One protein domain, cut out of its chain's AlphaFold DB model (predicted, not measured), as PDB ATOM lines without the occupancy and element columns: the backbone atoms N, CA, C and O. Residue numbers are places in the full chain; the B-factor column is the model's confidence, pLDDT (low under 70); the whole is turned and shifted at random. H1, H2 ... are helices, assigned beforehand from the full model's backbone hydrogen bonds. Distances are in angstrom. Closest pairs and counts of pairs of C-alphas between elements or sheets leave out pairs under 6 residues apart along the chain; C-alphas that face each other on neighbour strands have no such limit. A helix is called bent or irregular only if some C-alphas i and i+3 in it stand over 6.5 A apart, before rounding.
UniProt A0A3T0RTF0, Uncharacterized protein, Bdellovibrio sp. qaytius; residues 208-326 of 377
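This is residues 208 to 326 of the 377 residues of an uncharacterized protein of Bdellovibrio sp. qaytius (UniProt A0A3T0RTF0). One long bent helix, H6, runs along most of a rod, and four of the other helices pack on it in two groups, H1 with H2 and H3 with H4. Beside its second arm, H6b, the helical hairpin H1 and H2 completes a three-helix up-and-down bundle, each member running against the one before it; on its first arm, H6a, pack the small helices H3 and H4, and short H5 sits at the far end of the rod, by the beginning of H6a. You will find 119 printed residues with six named helices, H1 to H6 in that order along the chain, and no named strand: the class is all helix. The whole is loose, with a radius of gyration of the C-alphas of 19.3 A, and spans 70 by 24 by 18 A.

Begin with the hub, H6, residues 283 to 323, assigned as one helix by its hydrogen bonds but bent: C-alphas 303 and 306 are 7.0 A apart. Its arms H6a, residues 283 to 303, and H6b, residues 306 to 323, stand at a steep tilt of 47 degrees. H6b touches H1, residues 212 to 224, the same way at a shallow tilt of 3 degrees; the closest C-alphas, of Leu 216 and Ile 315, are 5.9 A apart. H6b also touches H2, residues 228 to 246, opposite ways at a shallow tilt of 21 degrees, closest at the C-alphas of Lys 242 and Ile 309, 6.1 A. In the hairpin, residues 219 to 223 of H1 touch residues 228 to 234 of H2, closest at the C-alphas of Leu 222 and Leu 231, 6.0 A, at a shallow tilt of 18 degrees. Now look along H6a: its residues 290 to 297 touch H4, residues 260 to 269, opposite ways at a steep tilt of 37 degrees, only just past shallow, with the closest C-alphas, of Leu 269 and Lys 290, 5.9 A apart. Its residues 297 to 301 touch H3, residues 252 to 256, closest at the C-alphas of Ala 256 and Ile 297, 7.0 A. H3 and H4 touch, closest at the C-alphas of Ala 256 and Arg 262, 5.0 A. H5, residues 275 to 279, and H6a meet only through their link. In H1, H2, H3, H6a and H6b every O i to N i+4 pair is within hydrogen-bond range; in H4 3 of 6 are, and in H5 0 of 1, beside 1 of 2 O i to N i+3 pairs.

Find C-alpha 283 at (10.026, -18.252, -14.673); from there H6a runs 30.5 A to C-alpha 303, and H6b runs 25.6 A from C-alpha 306 to C-alpha 323 at (57.645, -38.834, 3.911). H1 begins at C-alpha 212, (39.576, -36.692, 3.172), and is 18.9 A long; H2 is 27.0 A and H4 14.8 A. H3 and H5 have five residues each, with lengths of 6.0 A and 8.3 A.

The two C-alphas farthest apart, of Lys 279 and Asn 326, are 70.1 A apart. The printed part has no cut, and its five links between helices are tight. The mean pLDDT of the printed part is 90.7; look to residues 325 to 326 for values under 70.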
ATOM      1  N   LYS A 208      36.707 -33.179  -8.276       89.00
ATOM      2  CA  LYS A 208      38.149 -33.193  -7.998       89.00
ATOM      3  C   LYS A 208      38.485 -33.195  -6.500       89.00
ATOM      4  O   LYS A 208      39.650 -33.297  -6.125       89.00
ATOM      5  N   TYR A 209      37.483 -32.947  -5.656       90.38
ATOM      6  CA  TYR A 209      37.590 -32.986  -4.210       90.38
ATOM      7  C   TYR A 209      37.108 -34.353  -3.731       90.38
ATOM      8  O   TYR A 209      35.931 -34.700  -3.875       90.38
ATOM      9  N   LEU A 210      38.042 -35.134  -3.199       90.88
ATOM     10  CA  LEU A 210      37.758 -36.411  -2.560       90.88
ATOM     11  C   LEU A 210      37.382 -36.226  -1.095       90.88
ATOM     12  O   LEU A 210      37.753 -35.231  -0.466       90.88
ATOM     13  N   ASP A 211      36.708 -37.235  -0.559       89.75
ATOM     14  CA  ASP A 211      36.557 -37.407   0.877       89.75
ATOM     15  C   ASP A 211      37.949 -37.503   1.516       89.75
ATOM     16  O   ASP A 211      38.799 -38.230   0.983       89.75
ATOM     17  N   PRO A 212      38.228 -36.776   2.615       91.62
ATOM     18  CA  PRO A 212      39.576 -36.692   3.172       91.62
ATOM     19  C   PRO A 212      40.231 -38.057   3.437       91.62
ATOM     20  O   PRO A 212      41.412 -38.245   3.139       91.62
ATOM     21  N   GLU A 213      39.457 -39.048   3.873       89.81
ATOM     22  CA  GLU A 213      39.920 -40.430   4.060       89.81
ATOM     23  C   GLU A 213      40.517 -41.069   2.798       89.81
ATOM     24  O   GLU A 213      41.467 -41.847   2.891       89.81
ATOM     25  N   SER A 214      40.045 -40.699   1.605       94.56
ATOM     26  CA  SER A 214      40.616 -41.209   0.353       94.56
ATOM     27  C   SER A 214      42.081 -40.803   0.192       94.56
ATOM     28  O   SER A 214      42.899 -41.599  -0.272       94.56
ATOM     29  N   TYR A 215      42.441 -39.585   0.612       95.19
ATOM     30  CA  TYR A 215      43.836 -39.142   0.597       95.19
ATOM     31  C   TYR A 215      44.669 -39.875   1.642       95.19
ATOM     32  O   TYR A 215      45.823 -40.199   1.372       95.19
ATOM     33  N   LEU A 216      44.092 -40.160   2.812       90.94
ATOM     34  CA  LEU A 216      44.763 -40.925   3.859       90.94
ATOM     35  C   LEU A 216      45.129 -42.331   3.357       90.94
ATOM     36  O   LEU A 216      46.295 -42.720   3.416       90.94
ATOM     37  N   VAL A 217      44.169 -43.054   2.769       92.31
ATOM     38  CA  VAL A 217      44.416 -44.366   2.143       92.31
ATOM     39  C   VAL A 217      45.452 -44.254   1.023       92.31
ATOM     40  O   VAL A 217      46.354 -45.088   0.925       92.31
ATOM     41  N   GLN A 218      45.384 -43.201   0.202       94.62
ATOM     42  CA  GLN A 218      46.369 -42.968  -0.850       94.62
ATOM     43  C   GLN A 218      47.788 -42.799  -0.287       94.62
ATOM     44  O   GLN A 218      48.711 -43.440  -0.785       94.62
ATOM     45  N   ILE A 219      47.968 -41.993   0.763       91.12
ATOM     46  CA  ILE A 219      49.258 -41.798   1.448       91.12
ATOM     47  C   ILE A 219      49.807 -43.133   1.943       91.12
ATOM     48  O   ILE A 219      50.965 -43.452   1.669       91.12
ATOM     49  N   TYR A 220      48.971 -43.934   2.609       87.69
ATOM     50  CA  TYR A 220      49.366 -45.247   3.111       87.69
ATOM     51  C   TYR A 220      49.867 -46.168   2.004       87.69
ATOM     52  O   TYR A 220      50.916 -46.802   2.137       87.69
ATOM     53  N   ILE A 221      49.136 -46.228   0.892       88.25
ATOM     54  CA  ILE A 221      49.523 -47.049  -0.253       88.25
ATOM     55  C   ILE A 221      50.839 -46.549  -0.853       88.25
ATOM     56  O   ILE A 221      51.752 -47.347  -1.063       88.25
ATOM     57  N   LEU A 222      50.960 -45.243  -1.104       89.69
ATOM     58  CA  LEU A 222      52.157 -44.656  -1.711       89.69
ATOM     59  C   LEU A 222      53.395 -44.884  -0.843       89.69
ATOM     60  O   LEU A 222      54.433 -45.286  -1.365       89.69
ATOM     61  N   LYS A 223      53.277 -44.713   0.478       85.50
ATOM     62  CA  LYS A 223      54.352 -45.029   1.425       85.50
ATOM     63  C   LYS A 223      54.729 -46.505   1.363       85.50
ATOM     64  O   LYS A 223      55.903 -46.831   1.228       85.50
ATOM     65  N   ARG A 224      53.745 -47.406   1.405       83.12
ATOM     66  CA  ARG A 224      53.981 -48.856   1.382       83.12
ATOM     67  C   ARG A 224      54.650 -49.343   0.096       83.12
ATOM     68  O   ARG A 224      55.413 -50.305   0.141       83.12
ATOM     69  N   LEU A 225      54.351 -48.697  -1.028       83.75
ATOM     70  CA  LEU A 225      54.962 -48.963  -2.332       83.75
ATOM     71  C   LEU A 225      56.265 -48.175  -2.557       83.75
ATOM     72  O   LEU A 225      56.887 -48.327  -3.604       83.75
ATOM     73  N   CYS A 226      56.689 -47.355  -1.588       85.06
ATOM     74  CA  CYS A 226      57.865 -46.485  -1.667       85.06
ATOM     75  C   CYS A 226      57.812 -45.492  -2.845       85.06
ATOM     76  O   CYS A 226      58.827 -45.156  -3.450       85.06
ATOM     77  N   TYR A 227      56.616 -45.004  -3.175       86.75
ATOM     78  CA  TYR A 227      56.362 -44.017  -4.228       86.75
ATOM     79  C   TYR A 227      56.491 -42.588  -3.678       86.75
ATOM     80  O   TYR A 227      55.516 -41.836  -3.601       86.75
ATOM     81  N   THR A 228      57.706 -42.222  -3.260       87.31
ATOM     82  CA  THR A 228      58.009 -40.948  -2.578       87.31
ATOM     83  C   THR A 228      57.657 -39.729  -3.428       87.31
ATOM     84  O   THR A 228      56.950 -38.841  -2.965       87.31
ATOM     85  N   THR A 229      58.013 -39.724  -4.716       90.44
ATOM     86  CA  THR A 229      57.686 -38.613  -5.628       90.44
ATOM     87  C   THR A 229      56.177 -38.363  -5.741       90.44
ATOM     88  O   THR A 229      55.727 -37.221  -5.847       90.44
ATOM     89  N   GLN A 230      55.367 -39.421  -5.753       92.56
ATOM     90  CA  GLN A 230      53.910 -39.321  -5.802       92.56
ATOM     91  C   GLN A 230      53.350 -38.840  -4.461       92.56
ATOM     92  O   GLN A 230      52.413 -38.041  -4.456       92.56
ATOM     93  N   LEU A 231      53.935 -39.287  -3.345       90.56
ATOM     94  CA  LEU A 231      53.583 -38.816  -2.008       90.56
ATOM     95  C   LEU A 231      53.850 -37.309  -1.869       90.56
ATOM     96  O   LEU A 231      52.955 -36.579  -1.450       90.56
ATOM     97  N   ASP A 232      55.005 -36.816  -2.316       91.06
ATOM     98  CA  ASP A 232      55.342 -35.385  -2.278       91.06
ATOM     99  C   ASP A 232      54.367 -34.538  -3.104       91.06
ATOM    100  O   ASP A 232      53.891 -33.488  -2.657       91.06
ATOM    101  N   LYS A 233      54.005 -35.020  -4.300       94.94
ATOM    102  CA  LYS A 233      52.985 -34.379  -5.145       94.94
ATOM    103  C   LYS A 233      51.628 -34.323  -4.446       94.94
ATOM    104  O   LYS A 233      50.952 -33.294  -4.517       94.94
ATOM    105  N   LEU A 234      51.236 -35.395  -3.759       94.69
ATOM    106  CA  LEU A 234      49.994 -35.438  -2.993       94.69
ATOM    107  C   LEU A 234      50.027 -34.459  -1.810       94.69
ATOM    108  O   LEU A 234      49.069 -33.717  -1.610       94.69
ATOM    109  N   VAL A 235      51.141 -34.367  -1.080       93.31
ATOM    110  CA  VAL A 235      51.320 -33.380  -0.000       93.31
ATOM    111  C   VAL A 235      51.207 -31.952  -0.531       93.31
ATOM    112  O   VAL A 235      50.516 -31.122   0.067       93.31
ATOM    113  N   ALA A 236      51.852 -31.650  -1.660       95.88
ATOM    114  CA  ALA A 236      51.757 -30.340  -2.301       95.88
ATOM    115  C   ALA A 236      50.312 -30.014  -2.716       95.88
ATOM    116  O   ALA A 236      49.829 -28.905  -2.465       95.88
ATOM    117  N   TYR A 237      49.596 -30.992  -3.283       95.81
ATOM    118  CA  TYR A 237      48.177 -30.860  -3.607       95.81
ATOM    119  C   TYR A 237      47.331 -30.574  -2.358       95.81
ATOM    120  O   TYR A 237      46.557 -29.622  -2.366       95.81
ATOM    121  N   LEU A 238      47.505 -31.328  -1.268       95.62
ATOM    122  CA  LEU A 238      46.734 -31.146  -0.032       95.62
ATOM    123  C   LEU A 238      46.974 -29.773   0.605       95.62
ATOM    124  O   LEU A 238      46.027 -29.121   1.047       95.62
ATOM    125  N   LYS A 239      48.224 -29.288   0.598       95.81
ATOM    126  CA  LYS A 239      48.562 -27.927   1.049       95.81
ATOM    127  C   LYS A 239      47.844 -26.864   0.214       95.81
ATOM    128  O   LYS A 239      47.285 -25.921   0.778       95.81
ATOM    129  N   LYS A 240      47.810 -27.031  -1.113       96.25
ATOM    130  CA  LYS A 240      47.058 -26.145  -2.009       96.25
ATOM    131  C   LYS A 240      45.555 -26.223  -1.742       96.25
ATOM    132  O   LYS A 240      44.926 -25.183  -1.588       96.25
ATOM    133  N   TYR A 241      44.995 -27.424  -1.621       95.25
ATOM    134  CA  TYR A 241      43.568 -27.615  -1.368       95.25
ATOM    135  C   TYR A 241      43.133 -26.959  -0.050       95.25
ATOM    136  O   TYR A 241      42.154 -26.213  -0.019       95.25
ATOM    137  N   LYS A 242      43.915 -27.133   1.022       95.75
ATOM    138  CA  LYS A 242      43.724 -26.410   2.285       95.75
ATOM    139  C   LYS A 242      43.723 -24.890   2.083       95.75
ATOM    140  O   LYS A 242      42.838 -24.210   2.599       95.75
ATOM    141  N   SER A 243      44.694 -24.356   1.342       96.75
ATOM    142  CA  SER A 243      44.773 -22.917   1.056       96.75
ATOM    143  C   SER A 243      43.550 -22.420   0.276       96.75
ATOM    144  O   SER A 243      42.977 -21.383   0.618       96.75
ATOM    145  N   ASP A 244      43.092 -23.183  -0.717       95.56
ATOM    146  CA  ASP A 244      41.901 -22.860  -1.504       95.56
ATOM    147  C   ASP A 244      40.635 -22.861  -0.636       95.56
ATOM    148  O   ASP A 244      39.794 -21.971  -0.777       95.56
ATOM    149  N   LEU A 245      40.508 -23.806   0.305       94.88
ATOM    150  CA  LEU A 245      39.427 -23.810   1.294       94.88
ATOM    151  C   LEU A 245      39.482 -22.541   2.149       94.88
ATOM    152  O   LEU A 245      38.496 -21.806   2.221       94.88
ATOM    153  N   GLN A 246      40.633 -22.245   2.757       95.19
ATOM    154  CA  GLN A 246      40.818 -21.083   3.635       95.19
ATOM    155  C   GLN A 246      40.499 -19.763   2.919       95.19
ATOM    156  O   GLN A 246      39.777 -18.934   3.468       95.19
ATOM    157  N   THR A 247      40.947 -19.620   1.671       95.94
ATOM    158  CA  THR A 247      40.769 -18.414   0.845       95.94
ATOM    159  C   THR A 247      39.467 -18.386   0.036       95.94
ATOM    160  O   THR A 247      39.267 -17.465  -0.751       95.94
ATOM    161  N   ASN A 248      38.564 -19.358   0.226       93.31
ATOM    162  CA  ASN A 248      37.299 -19.485  -0.515       93.31
ATOM    163  C   ASN A 248      37.462 -19.547  -2.048       93.31
ATOM    164  O   ASN A 248      36.574 -19.129  -2.787       93.31
ATOM    165  N   LYS A 249      38.575 -20.103  -2.537       94.44
ATOM    166  CA  LYS A 249      38.828 -20.329  -3.973       94.44
ATOM    167  C   LYS A 249      38.239 -21.643  -4.493       94.44
ATOM    168  O   LYS A 249      38.335 -21.941  -5.683       94.44
ATOM    169  N   VAL A 250      37.640 -22.445  -3.614       92.75
ATOM    170  CA  VAL A 250      36.934 -23.674  -3.990       92.75
ATOM    171  C   VAL A 250      35.710 -23.339  -4.837       92.75
ATOM    172  O   VAL A 250      34.847 -22.558  -4.436       92.75
ATOM    173  N   ASN A 251      35.607 -23.973  -6.005       92.50
ATOM    174  CA  ASN A 251      34.407 -23.893  -6.825       92.50
ATOM    175  C   ASN A 251      33.278 -24.677  -6.135       92.50
ATOM    176  O   ASN A 251      33.370 -25.894  -5.980       92.50
ATOM    177  N   LEU A 252      32.213 -23.977  -5.739       91.31
ATOM    178  CA  LEU A 252      31.095 -24.570  -5.002       91.31
ATOM    179  C   LEU A 252      30.347 -25.643  -5.795       91.31
ATOM    180  O   LEU A 252      29.919 -26.629  -5.203       91.31
ATOM    181  N   LYS A 253      30.200 -25.477  -7.116       90.44
ATOM    182  CA  LYS A 253      29.558 -26.488  -7.965       90.44
ATOM    183  C   LYS A 253      30.406 -27.752  -8.024       90.44
ATOM    184  O   LYS A 253      29.862 -28.836  -7.856       90.44
ATOM    185  N   ASP A 254      31.721 -27.615  -8.200       90.00
ATOM    186  CA  ASP A 254      32.638 -28.761  -8.190       90.00
ATOM    187  C   ASP A 254      32.631 -29.453  -6.826       90.00
ATOM    188  O   ASP A 254      32.552 -30.673  -6.757       90.00
ATOM    189  N   TRP A 255      32.678 -28.694  -5.729       91.94
ATOM    190  CA  TRP A 255      32.608 -29.244  -4.373       91.94
ATOM    191  C   TRP A 255      31.296 -29.980  -4.108       91.94
ATOM    192  O   TRP A 255      31.305 -31.079  -3.573       91.94
ATOM    193  N   ALA A 256      30.166 -29.439  -4.551       90.75
ATOM    194  CA  ALA A 256      28.869 -30.081  -4.384       90.75
ATOM    195  C   ALA A 256      28.724 -31.387  -5.192       90.75
ATOM    196  O   ALA A 256      27.902 -32.222  -4.836       90.75
ATOM    197  N   ARG A 257      29.558 -31.628  -6.215       88.75
ATOM    198  CA  ARG A 257      29.658 -32.940  -6.890       88.75
ATOM    199  C   ARG A 257      30.343 -34.014  -6.030       88.75
ATOM    200  O   ARG A 257      30.481 -35.151  -6.484       88.75
ATOM    201  N   ALA A 258      30.818 -33.664  -4.829       85.88
ATOM    202  CA  ALA A 258      31.433 -34.608  -3.899       85.88
ATOM    203  C   ALA A 258      30.444 -35.647  -3.359       85.88
ATOM    204  O   ALA A 258      30.818 -36.781  -3.095       85.88
ATOM    205  N   ASP A 259      29.175 -35.269  -3.255       84.94
ATOM    206  CA  ASP A 259      28.127 -36.041  -2.600       84.94
ATOM    207  C   ASP A 259      26.880 -36.069  -3.480       84.94
ATOM    208  O   ASP A 259      26.553 -35.090  -4.148       84.94
ATOM    209  N   ILE A 260      26.171 -37.196  -3.479       82.44
ATOM    210  CA  ILE A 260      25.046 -37.417  -4.387       82.44
ATOM    211  C   ILE A 260      23.878 -36.465  -4.119       82.44
ATOM    212  O   ILE A 260      23.249 -35.987  -5.069       82.44
ATOM    213  N   LEU A 261      23.603 -36.148  -2.847       85.06
ATOM    214  CA  LEU A 261      22.511 -35.246  -2.482       85.06
ATOM    215  C   LEU A 261      22.762 -33.872  -3.105       85.06
ATOM    216  O   LEU A 261      21.929 -33.358  -3.850       85.06
ATOM    217  N   ARG A 262      23.954 -33.315  -2.888       89.81
ATOM    218  CA  ARG A 262      24.357 -32.023  -3.458       89.81
ATOM    219  C   ARG A 262      24.537 -32.070  -4.975       89.81
ATOM    220  O   ARG A 262      24.158 -31.116  -5.655       89.81
ATOM    221  N   PHE A 263      25.052 -33.169  -5.523       87.38
ATOM    222  CA  PHE A 263      25.254 -33.323  -6.962       87.38
ATOM    223  C   PHE A 263      23.932 -33.237  -7.721       87.38
ATOM    224  O   PHE A 263      23.837 -32.482  -8.690       87.38
ATOM    225  N   SER A 264      22.908 -33.947  -7.236       88.00
ATOM    226  CA  SER A 264      21.571 -33.920  -7.834       88.00
ATOM    227  C   SER A 264      20.984 -32.505  -7.877       88.00
ATOM    228  O   SER A 264      20.346 -32.145  -8.853       88.00
ATOM    229  N   LEU A 265      21.284 -31.657  -6.888       91.62
ATOM    230  CA  LEU A 265      20.850 -30.258  -6.872       91.62
ATOM    231  C   LEU A 265      21.631 -29.369  -7.848       91.62
ATOM    232  O   LEU A 265      21.049 -28.502  -8.498       91.62
ATOM    233  N   VAL A 266      22.948 -29.567  -7.962       90.31
ATOM    234  CA  VAL A 266      23.789 -28.774  -8.875       90.31
ATOM    235  C   VAL A 266      23.441 -29.029 -10.333       90.31
ATOM    236  O   VAL A 266      23.467 -28.081 -11.114       90.31
ATOM    237  N   GLN A 267      23.099 -30.269 -10.701       88.38
ATOM    238  CA  GLN A 267      22.696 -30.600 -12.074       88.38
ATOM    239  C   GLN A 267      21.538 -29.714 -12.557       88.38
ATOM    240  O   GLN A 267      21.584 -29.202 -13.672       88.38
ATOM    241  N   ILE A 268      20.579 -29.435 -11.674       91.12
ATOM    242  CA  ILE A 268      19.374 -28.647 -11.964       91.12
ATOM    243  C   ILE A 268      19.687 -27.162 -12.200       91.12
ATOM    244  O   ILE A 268      18.981 -26.467 -12.936       91.12
ATOM    245  N   LEU A 269      20.751 -26.632 -11.584       92.12
ATOM    246  CA  LEU A 269      21.094 -25.211 -11.710       92.12
ATOM    247  C   LEU A 269      21.398 -24.817 -13.161       92.12
ATOM    248  O   LEU A 269      21.045 -23.709 -13.579       92.12
ATOM    249  N   ASP A 270      21.994 -25.735 -13.922       87.81
ATOM    250  CA  ASP A 270      22.434 -25.520 -15.303       87.81
ATOM    251  C   ASP A 270      21.405 -25.983 -16.348       87.81
ATOM    252  O   ASP A 270      21.610 -25.800 -17.550       87.81
ATOM    253  N   GLU A 271      20.262 -26.520 -15.912       89.44
ATOM    254  CA  GLU A 271      19.193 -26.930 -16.816       89.44
ATOM    255  C   GLU A 271      18.556 -25.729 -17.520       89.44
ATOM    256  O   GLU A 271      18.190 -24.709 -16.908       89.44
ATOM    257  N   LYS A 272      18.409 -25.880 -18.840       90.44
ATOM    258  CA  LYS A 272      17.644 -24.969 -19.688       90.44
ATOM    259  C   LYS A 272      16.162 -25.252 -19.489       90.44
ATOM    260  O   LYS A 272      15.748 -26.404 -19.477       90.44
ATOM    261  N   THR A 273      15.366 -24.198 -19.356       89.69
ATOM    262  CA  THR A 273      13.909 -24.318 -19.278       89.69
ATOM    263  C   THR A 273      13.315 -24.251 -20.683       89.69
ATOM    264  O   THR A 273      13.491 -23.221 -21.338       89.69
ATOM    265  N   PRO A 274      12.610 -25.296 -21.146       90.38
ATOM    266  CA  PRO A 274      11.867 -25.218 -22.395       90.38
ATOM    267  C   PRO A 274      10.720 -24.194 -22.266       90.38
ATOM    268  O   PRO A 274      10.003 -24.230 -21.256       90.38
ATOM    269  N   PRO A 275      10.530 -23.261 -23.221       91.94
ATOM    270  CA  PRO A 275       9.494 -22.226 -23.135       91.94
ATOM    271  C   PRO A 275       8.085 -22.778 -22.880       91.94
ATOM    272  O   PRO A 275       7.322 -22.224 -22.090       91.94
ATOM    273  N   GLU A 276       7.757 -23.914 -23.487       93.25
ATOM    274  CA  GLU A 276       6.491 -24.626 -23.348       93.25
ATOM    275  C   GLU A 276       6.231 -25.141 -21.926       93.25
ATOM    276  O   GLU A 276       5.076 -25.364 -21.566       93.25
ATOM    277  N   MET A 277       7.268 -25.306 -21.099       95.38
ATOM    278  CA  MET A 277       7.143 -25.763 -19.711       95.38
ATOM    279  C   MET A 277       6.866 -24.615 -18.730       95.38
ATOM    280  O   MET A 277       6.536 -24.859 -17.562       95.38
ATOM    281  N   LEU A 278       6.935 -23.354 -19.179       94.50
ATOM    282  CA  LEU A 278       6.631 -22.182 -18.347       94.50
ATOM    283  C   LEU A 278       5.156 -22.107 -17.929       94.50
ATOM    284  O   LEU A 278       4.844 -21.481 -16.917       94.50
ATOM    285  N   LYS A 279       4.257 -22.782 -18.659       94.88
ATOM    286  CA  LYS A 279       2.832 -22.892 -18.301       94.88
ATOM    287  C   LYS A 279       2.581 -23.736 -17.046       94.88
ATOM    288  O   LYS A 279       1.552 -23.561 -16.405       94.88
ATOM    289  N   TYR A 280       3.495 -24.652 -16.710       95.38
ATOM    290  CA  TYR A 280       3.376 -25.521 -15.534       95.38
ATOM    291  C   TYR A 280       4.094 -24.933 -14.318       95.38
ATOM    292  O   TYR A 280       3.607 -25.019 -13.191       95.38
ATOM    293  N   VAL A 281       5.255 -24.313 -14.544       95.94
ATOM    294  CA  VAL A 281       6.034 -23.637 -13.503       95.94
ATOM    295  C   VAL A 281       6.623 -22.354 -14.065       95.94
ATOM    296  O   VAL A 281       7.399 -22.389 -15.025       95.94
ATOM    297  N   SER A 282       6.286 -21.230 -13.434       96.56
ATOM    298  CA  SER A 282       6.645 -19.900 -13.924       96.56
ATOM    299  C   SER A 282       8.153 -19.627 -13.861       96.56
ATOM    300  O   SER A 282       8.889 -20.212 -13.063       96.56
ATOM    301  N   ALA A 283       8.623 -18.675 -14.673       96.25
ATOM    302  CA  ALA A 283      10.026 -18.252 -14.673       96.25
ATOM    303  C   ALA A 283      10.485 -17.729 -13.297       96.25
ATOM    304  O   ALA A 283      11.608 -18.006 -12.877       96.25
ATOM    305  N   LYS A 284       9.598 -17.028 -12.576       96.50
ATOM    306  CA  LYS A 284       9.870 -16.523 -11.226       96.50
ATOM    307  C   LYS A 284      10.135 -17.666 -10.247       96.50
ATOM    308  O   LYS A 284      11.164 -17.673  -9.588       96.50
ATOM    309  N   GLU A 285       9.264 -18.669 -10.218       97.12
ATOM    310  CA  GLU A 285       9.404 -19.814  -9.307       97.12
ATOM    311  C   GLU A 285      10.671 -20.625  -9.582       97.12
ATOM    312  O   GLU A 285      11.312 -21.124  -8.660       97.12
ATOM    313  N   ARG A 286      11.067 -20.720 -10.855       96.75
ATOM    314  CA  ARG A 286      12.332 -21.344 -11.259       96.75
ATOM    315  C   ARG A 286      13.538 -20.561 -10.762       96.75
ATOM    316  O   ARG A 286      14.470 -21.164 -10.236       96.75
ATOM    317  N   ALA A 287      13.524 -19.237 -10.911       96.19
ATOM    318  CA  ALA A 287      14.583 -18.376 -10.395       96.19
ATOM    319  C   ALA A 287      14.680 -18.470  -8.862       96.19
ATOM    320  O   ALA A 287      15.776 -18.634  -8.323       96.19
ATOM    321  N   ASP A 288      13.537 -18.457  -8.175       97.31
ATOM    322  CA  ASP A 288      13.457 -18.593  -6.721       97.31
ATOM    323  C   ASP A 288      14.016 -19.945  -6.253       97.31
ATOM    324  O   ASP A 288      14.841 -19.991  -5.338       97.31
ATOM    325  N   GLU A 289      13.653 -21.054  -6.908       96.56
ATOM    326  CA  GLU A 289      14.178 -22.375  -6.548       96.56
ATOM    327  C   GLU A 289      15.680 -22.507  -6.830       96.56
ATOM    328  O   GLU A 289      16.403 -23.044  -5.989       96.56
ATOM    329  N   LYS A 290      16.192 -21.966  -7.948       96.25
ATOM    330  CA  LYS A 290      17.643 -21.932  -8.209       96.25
ATOM    331  C   LYS A 290      18.384 -21.155  -7.116       96.25
ATOM    332  O   LYS A 290      19.399 -21.631  -6.607       96.25
ATOM    333  N   ASN A 291      17.853 -20.006  -6.697       96.62
ATOM    334  CA  ASN A 291      18.419 -19.220  -5.600       96.62
ATOM    335  C   ASN A 291      18.388 -19.981  -4.266       96.62
ATOM    336  O   ASN A 291      19.361 -19.938  -3.511       96.62
ATOM    337  N   ASN A 292      17.307 -20.711  -3.983       96.44
ATOM    338  CA  ASN A 292      17.198 -21.547  -2.788       96.44
ATOM    339  C   ASN A 292      18.236 -22.676  -2.786       96.44
ATOM    340  O   ASN A 292      18.889 -22.901  -1.767       96.44
ATOM    341  N   ILE A 293      18.433 -23.347  -3.924       95.31
ATOM    342  CA  ILE A 293      19.453 -24.391  -4.080       95.31
ATOM    343  C   ILE A 293      20.857 -23.815  -3.840       95.31
ATOM    344  O   ILE A 293      21.630 -24.394  -3.077       95.31
ATOM    345  N   ILE A 294      21.181 -22.660  -4.434       95.38
ATOM    346  CA  ILE A 294      22.482 -22.001  -4.244       95.38
ATOM    347  C   ILE A 294      22.720 -21.681  -2.765       95.38
ATOM    348  O   ILE A 294      23.780 -22.019  -2.236       95.38
ATOM    349  N   LYS A 295      21.730 -21.093  -2.081       96.12
ATOM    350  CA  LYS A 295      21.814 -20.783  -0.645       96.12
ATOM    351  C   LYS A 295      22.027 -22.038   0.200       96.12
ATOM    352  O   LYS A 295      22.861 -22.025   1.101       96.12
ATOM    353  N   LEU A 296      21.315 -23.124  -0.105       94.62
ATOM    354  CA  LEU A 296      21.450 -24.398   0.602       94.62
ATOM    355  C   LEU A 296      22.860 -24.982   0.442       94.62
ATOM    356  O   LEU A 296      23.482 -25.366   1.432       94.62
ATOM    357  N   ILE A 297      23.391 -24.997  -0.784       94.38
ATOM    358  CA  ILE A 297      24.749 -25.484  -1.069       94.38
ATOM    359  C   ILE A 297      25.794 -24.617  -0.359       94.38
ATOM    360  O   ILE A 297      26.718 -25.152   0.254       94.38
ATOM    361  N   GLN A 298      25.643 -23.291  -0.401       95.44
ATOM    362  CA  GLN A 298      26.532 -22.353   0.288       95.44
ATOM    363  C   GLN A 298      26.524 -22.570   1.801       95.44
ATOM    364  O   GLN A 298      27.592 -22.678   2.398       95.44
ATOM    365  N   ALA A 299      25.345 -22.677   2.416       95.44
ATOM    366  CA  ALA A 299      25.216 -22.919   3.850       95.44
ATOM    367  C   ALA A 299      25.894 -24.236   4.257       95.44
ATOM    368  O   ALA A 299      26.680 -24.262   5.204       95.44
ATOM    369  N   LYS A 300      25.667 -25.310   3.487       94.56
ATOM    370  CA  LYS A 300      26.307 -26.608   3.729       94.56
ATOM    371  C   LYS A 300      27.828 -26.518   3.595       94.56
ATOM    372  O   LYS A 300      28.533 -26.999   4.479       94.56
ATOM    373  N   TYR A 301      28.338 -25.838   2.564       95.12
ATOM    374  CA  TYR A 301      29.777 -25.617   2.386       95.12
ATOM    375  C   TYR A 301      30.396 -24.885   3.571       95.12
ATOM    376  O   TYR A 301      31.406 -25.338   4.104       95.12
ATOM    377  N   GLN A 302      29.777 -23.795   4.026       95.75
ATOM    378  CA  GLN A 302      30.289 -23.054   5.179       95.75
ATOM    379  C   GLN A 302      30.277 -23.900   6.457       95.75
ATOM    380  O   GLN A 302      31.215 -23.801   7.243       95.75
ATOM    381  N   SER A 303      29.270 -24.763   6.641       95.56
ATOM    382  CA  SER A 303      29.202 -25.658   7.804       95.56
ATOM    383  C   SER A 303      30.264 -26.766   7.793       95.56
ATOM    384  O   SER A 303      30.831 -27.076   8.835       95.56
ATOM    385  N   GLU A 304      30.572 -27.345   6.628       93.69
ATOM    386  CA  GLU A 304      31.514 -28.472   6.513       93.69
ATOM    387  C   GLU A 304      32.968 -28.022   6.371       93.69
ATOM    388  O   GLU A 304      33.887 -28.740   6.762       93.69
ATOM    389  N   LYS A 305      33.202 -26.828   5.818       95.12
ATOM    390  CA  LYS A 305      34.539 -26.303   5.530       95.12
ATOM    391  C   LYS A 305      35.509 -26.395   6.725       95.12
ATOM    392  O   LYS A 305      36.634 -26.839   6.494       95.12
ATOM    393  N   PRO A 306      35.152 -26.007   7.969       95.75
ATOM    394  CA  PRO A 306      36.065 -26.121   9.109       95.75
ATOM    395  C   PRO A 306      36.476 -27.568   9.398       95.75
ATOM    396  O   PRO A 306      37.654 -27.827   9.636       95.75
ATOM    397  N   VAL A 307      35.525 -28.503   9.305       93.62
ATOM    398  CA  VAL A 307      35.764 -29.938   9.510       93.62
ATOM    399  C   VAL A 307      36.709 -30.463   8.435       93.62
ATOM    400  O   VAL A 307      37.732 -31.055   8.758       93.62
ATOM    401  N   ILE A 308      36.445 -30.152   7.164       93.38
ATOM    402  CA  ILE A 308      37.306 -30.563   6.045       93.38
ATOM    403  C   ILE A 308      38.733 -30.017   6.222       93.38
ATOM    404  O   ILE A 308      39.703 -30.738   5.995       93.38
ATOM    405  N   ILE A 309      38.889 -28.757   6.649       94.62
ATOM    406  CA  ILE A 309      40.209 -28.166   6.919       94.62
ATOM    407  C   ILE A 309      40.935 -28.926   8.037       94.62
ATOM    408  O   ILE A 309      42.128 -29.201   7.892       94.62
ATOM    409  N   ASP A 310      40.246 -29.263   9.129       92.00
ATOM    410  CA  ASP A 310      40.831 -30.035  10.231       92.00
ATOM    411  C   ASP A 310      41.281 -31.427   9.769       92.00
ATOM    412  O   ASP A 310      42.425 -31.827   9.989       92.00
ATOM    413  N   GLN A 311      40.428 -32.127   9.026       91.06
ATOM    414  CA  GLN A 311      40.739 -33.443   8.478       91.06
ATOM    415  C   GLN A 311      41.949 -33.385   7.530       91.06
ATOM    416  O   GLN A 311      42.881 -34.178   7.670       91.06
ATOM    417  N   ILE A 312      42.013 -32.397   6.628       93.62
ATOM    418  CA  ILE A 312      43.174 -32.194   5.745       93.62
ATOM    419  C   ILE A 312      44.443 -31.884   6.549       93.62
ATOM    420  O   ILE A 312      45.513 -32.373   6.190       93.62
ATOM    421  N   ASN A 313      44.362 -31.110   7.637       90.44
ATOM    422  CA  ASN A 313      45.522 -30.865   8.500       90.44
ATOM    423  C   ASN A 313      46.074 -32.165   9.087       90.44
ATOM    424  O   ASN A 313      47.285 -32.385   9.024       90.44
ATOM    425  N   ARG A 314      45.197 -33.029   9.612       87.25
ATOM    426  CA  ARG A 314      45.588 -34.342  10.147       87.25
ATOM    427  C   ARG A 314      46.259 -35.189   9.067       87.25
ATOM    428  O   ARG A 314      47.344 -35.714   9.287       87.25
ATOM    429  N   ILE A 315      45.668 -35.240   7.873       87.75
ATOM    430  CA  ILE A 315      46.195 -35.995   6.728       87.75
ATOM    431  C   ILE A 315      47.556 -35.469   6.271       87.75
ATOM    432  O   ILE A 315      48.449 -36.263   5.993       87.75
ATOM    433  N   ILE A 316      47.757 -34.149   6.213       87.38
ATOM    434  CA  ILE A 316      49.073 -33.571   5.906       87.38
ATOM    435  C   ILE A 316      50.091 -33.978   6.976       87.38
ATOM    436  O   ILE A 316      51.209 -34.340   6.622       87.38
ATOM    437  N   GLY A 317      49.717 -33.945   8.259       81.31
ATOM    438  CA  GLY A 317      50.577 -34.408   9.352       81.31
ATOM    439  C   GLY A 317      51.021 -35.856   9.152       81.31
ATOM    440  O   GLY A 317      52.217 -36.140   9.137       81.31
ATOM    441  N   TYR A 318      50.068 -36.745   8.880       80.31
ATOM    442  CA  TYR A 318      50.330 -38.138   8.524       80.31
ATOM    443  C   TYR A 318      51.232 -38.280   7.296       80.31
ATOM    444  O   TYR A 318      52.199 -39.033   7.315       80.31
ATOM    445  N   ALA A 319      50.980 -37.521   6.233       82.25
ATOM    446  CA  ALA A 319      51.793 -37.569   5.026       82.25
ATOM    447  C   ALA A 319      53.246 -37.129   5.266       82.25
ATOM    448  O   ALA A 319      54.163 -37.716   4.698       82.25
ATOM    449  N   LEU A 320      53.464 -36.118   6.113       80.31
ATOM    450  CA  LEU A 320      54.804 -35.667   6.497       80.31
ATOM    451  C   LEU A 320      55.530 -36.716   7.345       80.31
ATOM    452  O   LEU A 320      56.726 -36.918   7.155       80.31
ATOM    453  N   LEU A 321      54.805 -37.419   8.223       76.06
ATOM    454  CA  LEU A 321      55.345 -38.582   8.925       76.06
ATOM    455  C   LEU A 321      55.720 -39.681   7.921       76.06
ATOM    456  O   LEU A 321      56.857 -40.134   7.943       76.06
ATOM    457  N   ALA A 322      54.845 -40.036   6.974       71.50
ATOM    458  CA  ALA A 322      55.174 -40.993   5.911       71.50
ATOM    459  C   ALA A 322      56.407 -40.585   5.094       71.50
ATOM    460  O   ALA A 322      57.200 -41.446   4.715       71.50
ATOM    461  N   ALA A 323      56.573 -39.301   4.785       71.38
ATOM    462  CA  ALA A 323      57.645 -38.834   3.911       71.38
ATOM    463  C   ALA A 323      59.034 -38.846   4.576       71.38
ATOM    464  O   ALA A 323      60.038 -38.866   3.869       71.38
ATOM    465  N   ASN A 324      59.126 -38.851   5.910       70.56
ATOM    466  CA  ASN A 324      60.416 -38.803   6.597       70.56
ATOM    467  C   ASN A 324      61.135 -40.168   6.562       70.56
ATOM    468  O   ASN A 324      60.674 -41.150   7.147       70.56
ATOM    469  N   GLU A 325      62.283 -40.223   5.883       62.69
ATOM    470  CA  GLU A 325      63.131 -41.420   5.754       62.69
ATOM    471  C   GLU A 325      63.877 -41.776   7.052       62.69
ATOM    472  O   GLU A 325      64.274 -42.925   7.236       62.69
ATOM    473  N   ASN A 326      64.019 -40.817   7.976       60.88
ATOM    474  CA  ASN A 326      64.743 -40.977   9.242       60.88
ATOM    475  C   ASN A 326      63.848 -41.391  10.418       60.88
ATOM    476  O   ASN A 326      64.295 -41.372  11.568       60.88
TER     477      ASN A 326